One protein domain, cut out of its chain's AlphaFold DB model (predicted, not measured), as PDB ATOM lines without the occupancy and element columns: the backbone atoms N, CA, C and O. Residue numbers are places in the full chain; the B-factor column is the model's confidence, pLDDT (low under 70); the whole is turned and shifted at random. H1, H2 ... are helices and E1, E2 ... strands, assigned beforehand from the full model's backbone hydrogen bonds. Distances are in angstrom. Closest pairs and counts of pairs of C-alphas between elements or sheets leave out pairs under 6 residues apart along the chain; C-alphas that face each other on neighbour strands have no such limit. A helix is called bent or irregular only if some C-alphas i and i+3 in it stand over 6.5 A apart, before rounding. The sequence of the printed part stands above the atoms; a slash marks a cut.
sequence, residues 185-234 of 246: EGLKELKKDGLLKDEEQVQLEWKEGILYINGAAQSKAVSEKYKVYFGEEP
ATOM      1  N   GLU A 185     -35.204 -32.330  18.067       90.69
ATOM      2  CA  GLU A 185     -33.993 -33.107  18.353       90.69
ATOM      3  C   GLU A 185     -34.326 -34.588  18.560       90.69
ATOM      4  O   GLU A 185     -33.714 -35.446  17.926       90.69
ATOM      5  N   GLY A 186     -35.366 -34.888  19.342       91.50
ATOM      6  CA  GLY A 186     -35.853 -36.252  19.536       91.50
ATOM      7  C   GLY A 186     -36.292 -36.917  18.229       91.50
ATOM      8  O   GLY A 186     -35.961 -38.074  17.992       91.50
ATOM      9  N   LEU A 187     -36.984 -36.189  17.343       89.69
ATOM     10  CA  LEU A 187     -37.388 -36.700  16.027       89.69
ATOM     11  C   LEU A 187     -36.182 -37.000  15.128       89.69
ATOM     12  O   LEU A 187     -36.182 -38.007  14.423       89.69
ATOM     13  N   LYS A 188     -35.147 -36.152  15.155       92.81
ATOM     14  CA  LYS A 188     -33.905 -36.391  14.405       92.81
ATOM     15  C   LYS A 188     -33.184 -37.643  14.895       92.81
ATOM     16  O   LYS A 188     -32.750 -38.444  14.071       92.81
ATOM     17  N   GLU A 189     -33.090 -37.833  16.208       95.69
ATOM     18  CA  GLU A 189     -32.485 -39.037  16.784       95.69
ATOM     19  C   GLU A 189     -33.314 -40.294  16.465       95.69
ATOM     20  O   GLU A 189     -32.746 -41.299  16.044       95.69
ATOM     21  N   LEU A 190     -34.652 -40.224  16.526       94.62
ATOM     22  CA  LEU A 190     -35.527 -41.334  16.120       94.62
ATOM     23  C   LEU A 190     -35.324 -41.730  14.647       94.62
ATOM     24  O   LEU A 190     -35.284 -42.919  14.328       94.62
ATOM     25  N   LYS A 191     -35.173 -40.747  13.749       94.81
ATOM     26  CA  LYS A 191     -34.845 -40.992  12.334       94.81
ATOM     27  C   LYS A 191     -33.472 -41.640  12.174       94.81
ATOM     28  O   LYS A 191     -33.331 -42.604  11.430       94.81
ATOM     29  N   LYS A 192     -32.467 -41.147  12.902       96.81
ATOM     30  CA  LYS A 192     -31.100 -41.684  12.887       96.81
ATOM     31  C   LYS A 192     -31.032 -43.136  13.368       96.81
ATOM     32  O   LYS A 192     -30.269 -43.918  12.811       96.81
ATOM     33  N   ASP A 193     -31.847 -43.497  14.356       97.12
ATOM     34  CA  ASP A 193     -31.985 -44.872  14.851       97.12
ATOM     35  C   ASP A 193     -32.824 -45.774  13.915       97.12
ATOM     36  O   ASP A 193     -32.974 -46.965  14.182       97.12
ATOM     37  N   GLY A 194     -33.391 -45.232  12.829       96.44
ATOM     38  CA  GLY A 194     -34.237 -45.975  11.890       96.44
ATOM     39  C   GLY A 194     -35.633 -46.310  12.426       96.44
ATOM     40  O   GLY A 194     -36.314 -47.170  11.871       96.44
ATOM     41  N   LEU A 195     -36.072 -45.645  13.501       96.00
ATOM     42  CA  LEU A 195     -37.400 -45.834  14.097       96.00
ATOM     43  C   LEU A 195     -38.491 -45.035  13.369       96.00
ATOM     44  O   LEU A 195     -39.675 -45.323  13.536       96.00
ATOM     45  N   LEU A 196     -38.101 -44.043  12.562       94.12
ATOM     46  CA  LEU A 196     -38.988 -43.225  11.736       94.12
ATOM     47  C   LEU A 196     -38.525 -43.216  10.281       94.12
ATOM     48  O   LEU A 196     -37.329 -43.136  10.007       94.12
ATOM     49  N   LYS A 197     -39.488 -43.229   9.356       92.31
ATOM     50  CA  LYS A 197     -39.257 -42.994   7.925       92.31
ATOM     51  C   LYS A 197     -39.466 -41.516   7.591       92.31
ATOM     52  O   LYS A 197     -40.211 -40.825   8.282       92.31
ATOM     53  N   ASP A 198     -38.822 -41.028   6.534       82.56
ATOM     54  CA  ASP A 198     -38.764 -39.589   6.244       82.56
ATOM     55  C   ASP A 198     -40.081 -38.948   5.785       82.56
ATOM     56  O   ASP A 198     -40.226 -37.734   5.935       82.56
ATOM     57  N   GLU A 199     -41.040 -39.740   5.298       78.94
ATOM     58  CA  GLU A 199     -42.248 -39.246   4.614       78.94
ATOM     59  C   GLU A 199     -43.571 -39.607   5.314       78.94
ATOM     60  O   GLU A 199     -44.644 -39.233   4.843       78.94
ATOM     61  N   GLU A 200     -43.533 -40.329   6.434       80.06
ATOM     62  CA  GLU A 200     -44.752 -40.757   7.127       80.06
ATOM     63  C   GLU A 200     -45.162 -39.738   8.203       80.06
ATOM     64  O   GLU A 200     -44.325 -39.232   8.951       80.06
ATOM     65  N   GLN A 201     -46.465 -39.453   8.304       82.88
ATOM     66  CA  GLN A 201     -47.022 -38.747   9.462       82.88
ATOM     67  C   GLN A 201     -46.729 -39.562  10.722       82.88
ATOM     68  O   GLN A 201     -47.055 -40.749  10.786       82.88
ATOM     69  N   VAL A 202     -46.112 -38.931  11.721       83.69
ATOM     70  CA  VAL A 202     -45.644 -39.624  12.922       83.69
ATOM     71  C   VAL A 202     -46.578 -39.330  14.084       83.69
ATOM     72  O   VAL A 202     -46.684 -38.195  14.544       83.69
ATOM     73  N   GLN A 203     -47.209 -40.372  14.621       88.19
ATOM     74  CA  GLN A 203     -47.925 -40.288  15.893       88.19
ATOM     75  C   GLN A 203     -47.032 -40.807  17.015       88.19
ATOM     76  O   GLN A 203     -46.718 -41.998  17.067       88.19
ATOM     77  N   LEU A 204     -46.641 -39.910  17.920       86.69
ATOM     78  CA  LEU A 204     -45.925 -40.249  19.146       86.69
ATOM     79  C   LEU A 204     -46.898 -40.198  20.323       86.69
ATOM     80  O   LEU A 204     -47.518 -39.167  20.582       86.69
ATOM     81  N   GLU A 205     -47.015 -41.301  21.053       86.75
ATOM     82  CA  GLU A 205     -47.804 -41.356  22.284       86.75
ATOM     83  C   GLU A 205     -46.947 -41.904  23.428       86.75
ATOM     84  O   GLU A 205     -46.205 -42.869  23.259       86.75
ATOM     85  N   TRP A 206     -47.058 -41.298  24.609       89.06
ATOM     86  CA  TRP A 206     -46.395 -41.773  25.821       89.06
ATOM     87  C   TRP A 206     -47.443 -42.334  26.777       89.06
ATOM     88  O   TRP A 206     -48.324 -41.598  27.223       89.06
ATOM     89  N   LYS A 207     -47.385 -43.631  27.092       90.12
ATOM     90  CA  LYS A 207     -48.332 -44.277  28.018       90.12
ATOM     91  C   LYS A 207     -47.577 -45.180  28.974       90.12
ATOM     92  O   LYS A 207     -46.770 -45.991  28.542       90.12
ATOM     93  N   GLU A 208     -47.821 -45.016  30.272       90.06
ATOM     94  CA  GLU A 208     -47.264 -45.886  31.325       90.06
ATOM     95  C   GLU A 208     -45.725 -46.008  31.295       90.06
ATOM     96  O   GLU A 208     -45.150 -47.024  31.671       90.06
ATOM     97  N   GLY A 209     -45.031 -44.956  30.843       90.00
ATOM     98  CA  GLY A 209     -43.570 -44.971  30.707       90.00
ATOM     99  C   GLY A 209     -43.048 -45.667  29.445       90.00
ATOM    100  O   GLY A 209     -41.835 -45.803  29.305       90.00
ATOM    101  N   ILE A 210     -43.937 -46.083  28.541       94.38
ATOM    102  CA  ILE A 210     -43.621 -46.713  27.260       94.38
ATOM    103  C   ILE A 210     -43.934 -45.732  26.124       94.38
ATOM    104  O   ILE A 210     -44.999 -45.109  26.089       94.38
ATOM    105  N   LEU A 211     -42.991 -45.601  25.189       93.62
ATOM    106  CA  LEU A 211     -43.155 -44.836  23.956       93.62
ATOM    107  C   LEU A 211     -43.892 -45.687  22.914       93.62
ATOM    108  O   LEU A 211     -43.520 -46.831  22.662       93.62
ATOM    109  N   TYR A 212     -44.899 -45.110  22.271       94.31
ATOM    110  CA  TYR A 212     -45.616 -45.693  21.144       94.31
ATOM    111  C   TYR A 212     -45.345 -44.848  19.904       94.31
ATOM    112  O   TYR A 212     -45.564 -43.636  19.917       94.31
ATOM    113  N   ILE A 213     -44.886 -45.494  18.835       94.44
ATOM    114  CA  ILE A 213     -44.636 -44.864  17.534       94.44
ATOM    115  C   ILE A 213     -45.639 -45.459  16.555       94.44
ATOM    116  O   ILE A 213     -45.660 -46.673  16.359       94.44
ATOM    117  N   ASN A 214     -46.510 -44.622  15.987       92.75
ATOM    118  CA  ASN A 214     -47.594 -45.042  15.090       92.75
ATOM    119  C   ASN A 214     -48.466 -46.161  15.698       92.75
ATOM    120  O   ASN A 214     -48.886 -47.094  15.020       92.75
ATOM    121  N   GLY A 215     -48.702 -46.085  17.013       93.00
ATOM    122  CA  GLY A 215     -49.474 -47.068  17.778       93.00
ATOM    123  C   GLY A 215     -48.712 -48.339  18.181       93.00
ATOM    124  O   GLY A 215     -49.232 -49.111  18.984       93.00
ATOM    125  N   ALA A 216     -47.481 -48.551  17.704       96.31
ATOM    126  CA  ALA A 216     -46.652 -49.694  18.081       96.31
ATOM    127  C   ALA A 216     -45.796 -49.383  19.319       96.31
ATOM    128  O   ALA A 216     -45.002 -48.435  19.320       96.31
ATOM    129  N   ALA A 217     -45.948 -50.201  20.365       96.88
ATOM    130  CA  ALA A 217     -45.170 -50.096  21.594       96.88
ATOM    131  C   ALA A 217     -43.680 -50.341  21.325       96.88
ATOM    132  O   ALA A 217     -43.305 -51.340  20.708       96.88
ATOM    133  N   GLN A 218     -42.834 -49.440  21.811       97.75
ATOM    134  CA  GLN A 218     -41.386 -49.569  21.727       97.75
ATOM    135  C   GLN A 218     -40.832 -50.348  22.918       97.75
ATOM    136  O   GLN A 218     -41.455 -50.458  23.975       97.75
ATOM    137  N   SER A 219     -39.621 -50.883  22.763       97.94
ATOM    138  CA  SER A 219     -38.941 -51.554  23.869       97.94
ATOM    139  C   SER A 219     -38.686 -50.585  25.031       97.94
ATOM    140  O   SER A 219     -38.589 -49.364  24.855       97.94
ATOM    141  N   LYS A 220     -38.536 -51.128  26.244       96.69
ATOM    142  CA  LYS A 220     -38.253 -50.324  27.440       96.69
ATOM    143  C   LYS A 220     -36.947 -49.532  27.307       96.69
ATOM    144  O   LYS A 220     -36.917 -48.368  27.680       96.69
ATOM    145  N   ALA A 221     -35.914 -50.124  26.703       97.31
ATOM    146  CA  ALA A 221     -34.636 -49.455  26.458       97.31
ATOM    147  C   ALA A 221     -34.781 -48.245  25.515       97.31
ATOM    148  O   ALA A 221     -34.228 -47.180  25.783       97.31
ATOM    149  N   VAL A 222     -35.572 -48.381  24.441       97.25
ATOM    150  CA  VAL A 222     -35.887 -47.263  23.534       97.25
ATOM    151  C   VAL A 222     -36.695 -46.199  24.278       97.25
ATOM    152  O   VAL A 222     -36.357 -45.019  24.230       97.25
ATOM    153  N   SER A 223     -37.712 -46.605  25.037       96.06
ATOM    154  CA  SER A 223     -38.526 -45.677  25.831       96.06
ATOM    155  C   SER A 223     -37.673 -44.904  26.848       96.06
ATOM    156  O   SER A 223     -37.763 -43.687  26.930       96.06
ATOM    157  N   GLU A 224     -36.766 -45.556  27.571       95.75
ATOM    158  CA  GLU A 224     -35.871 -44.875  28.516       95.75
ATOM    159  C   GLU A 224     -34.924 -43.886  27.820       95.75
ATOM    160  O   GLU A 224     -34.772 -42.764  28.307       95.75
ATOM    161  N   LYS A 225     -34.364 -44.243  26.652       96.69
ATOM    162  CA  LYS A 225     -33.507 -43.349  25.850       96.69
ATOM    163  C   LYS A 225     -34.240 -42.068  25.441       96.69
ATOM    164  O   LYS A 225     -33.689 -40.976  25.551       96.69
ATOM    165  N   TYR A 226     -35.488 -42.190  24.992       95.94
ATOM    166  CA  TYR A 226     -36.260 -41.068  24.450       95.94
ATOM    167  C   TYR A 226     -37.075 -40.289  25.490       95.94
ATOM    168  O   TYR A 226     -37.690 -39.268  25.165       95.94
ATOM    169  N   LYS A 227     -37.024 -40.704  26.759       94.12
ATOM    170  CA  LYS A 227     -37.718 -40.042  27.870       94.12
ATOM    171  C   LYS A 227     -37.301 -38.583  28.049       94.12
ATOM    172  O   LYS A 227     -38.123 -37.770  28.448       94.12
ATOM    173  N   VAL A 228     -36.057 -38.234  27.726       92.38
ATOM    174  CA  VAL A 228     -35.547 -36.855  27.853       92.38
ATOM    175  C   VAL A 228     -36.195 -35.895  26.843       92.38
ATOM    176  O   VAL A 228     -36.326 -34.705  27.128       92.38
ATOM    177  N   TYR A 229     -36.620 -36.401  25.683       92.94
ATOM    178  CA  TYR A 229     -37.198 -35.586  24.608       92.94
ATOM    179  C   TYR A 229     -38.722 -35.494  24.692       92.94
ATOM    180  O   TYR A 229     -39.280 -34.418  24.481       92.94
ATOM    181  N   PHE A 230     -39.385 -36.618  24.991       88.81
ATOM    182  CA  PHE A 230     -40.848 -36.742  24.914       88.81
ATOM    183  C   PHE A 230     -41.514 -37.154  26.225       88.81
ATOM    184  O   PHE A 230     -42.741 -37.142  26.312       88.81
ATOM    185  N   GLY A 231     -40.738 -37.555  27.233       80.50
ATOM    186  CA  GLY A 231     -41.290 -37.888  28.536       80.50
ATOM    187  C   GLY A 231     -41.887 -36.644  29.176       80.50
ATOM    188  O   GLY A 231     -41.319 -35.554  29.098       80.50
ATOM    189  N   GLU A 232     -43.036 -36.808  29.824       68.25
ATOM    190  CA  GLU A 232     -43.560 -35.767  30.695       68.25
ATOM    191  C   GLU A 232     -42.519 -35.500  31.797       68.25
ATOM    192  O   GLU A 232     -42.274 -36.349  32.659       68.25
ATOM    193  N   GLU A 233     -41.900 -34.315  31.788       57.62
ATOM    194  CA  GLU A 233     -41.524 -33.711  33.064       57.62
ATOM    195  C   GLU A 233     -42.814 -33.649  33.885       57.62
ATOM    196  O   GLU A 233     -43.838 -33.241  33.329       57.62
ATOM    197  N   PRO A 234     -42.814 -34.117  35.149       44.28
ATOM    198  CA  PRO A 234     -44.032 -34.247  35.930       44.28
ATOM    199  C   PRO A 234     -44.777 -32.911  35.900       44.28
ATOM    200  O   PRO A 234     -44.266 -31.927  36.443       44.28
TER     201      PRO A 234
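Overview. This is residues 185 to 234 of the 246 residues of an uncharacterized protein of Phnomibacter ginsenosidimutans (UniProt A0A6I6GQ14). A small two-stranded hairpin, E1 and E2, is covered on one face by helix H2, which packs mostly on E2, while helix H1 sits beside H2 and away from E2. The printed part has 50 residues, with two named helices and two named strands in the order H1, E1, E2, H2; the sheet E1 - E2 is antiparallel and the class is mixed, helices and strands. It is compact, with a radius of gyration of the C-alphas of 10.2 A, and its outline, 31 by 20 by 17 A, is only just elongated.

Along the chain. H1 is residues 185 to 192, 10.6 A long, with C-alpha 185 at (-33.993, -33.107, 18.353). E1 is residues 203 to 207, 12.8 A, and E2 is residues 210 to 213, 10.0 A. H2 is residues 220 to 230, 14.1 A, ending with C-alpha 230 at (-40.848, -36.742, 24.914); it is irregular, with C-alphas 225 and 228 7.1 A apart.

Arrangement. E1 and E2 form a hairpin, antiparallel at 166 degrees between their directions. N 205 and O 212 are within hydrogen-bond range at 3.0 A, and N 210 and O 207 at 2.8 A. Residues 212 to 213 of E2 also pair, antiparallel, with residues 216 to 217. The closest C-alphas of E2 and H2 are those of Leu 211 and Ser 223, 5.1 A apart; for E1 and H2 they are those of Trp 206 and Phe 230, 7.5 A. H1 and H2 touch, closest at the C-alphas of Gly 186 and Tyr 229, 5.3 A. They run opposite ways at a steep tilt of 40 degrees. H1 and E2 are apart. Each O i to N i+4 pair is within hydrogen-bond range in H1, and 5 of 7 are in H2.

Size, cuts and confidence. The two C-alphas farthest apart, those of Glu 199 and Pro 234, are 31.8 A apart. The printed part has no cut. The link E1 to E2 is tight, and the links H1 to E1 and E2 to H2 are short. The mean pLDDT of the printed part is 90.0; residues 232 to 234 are under 70.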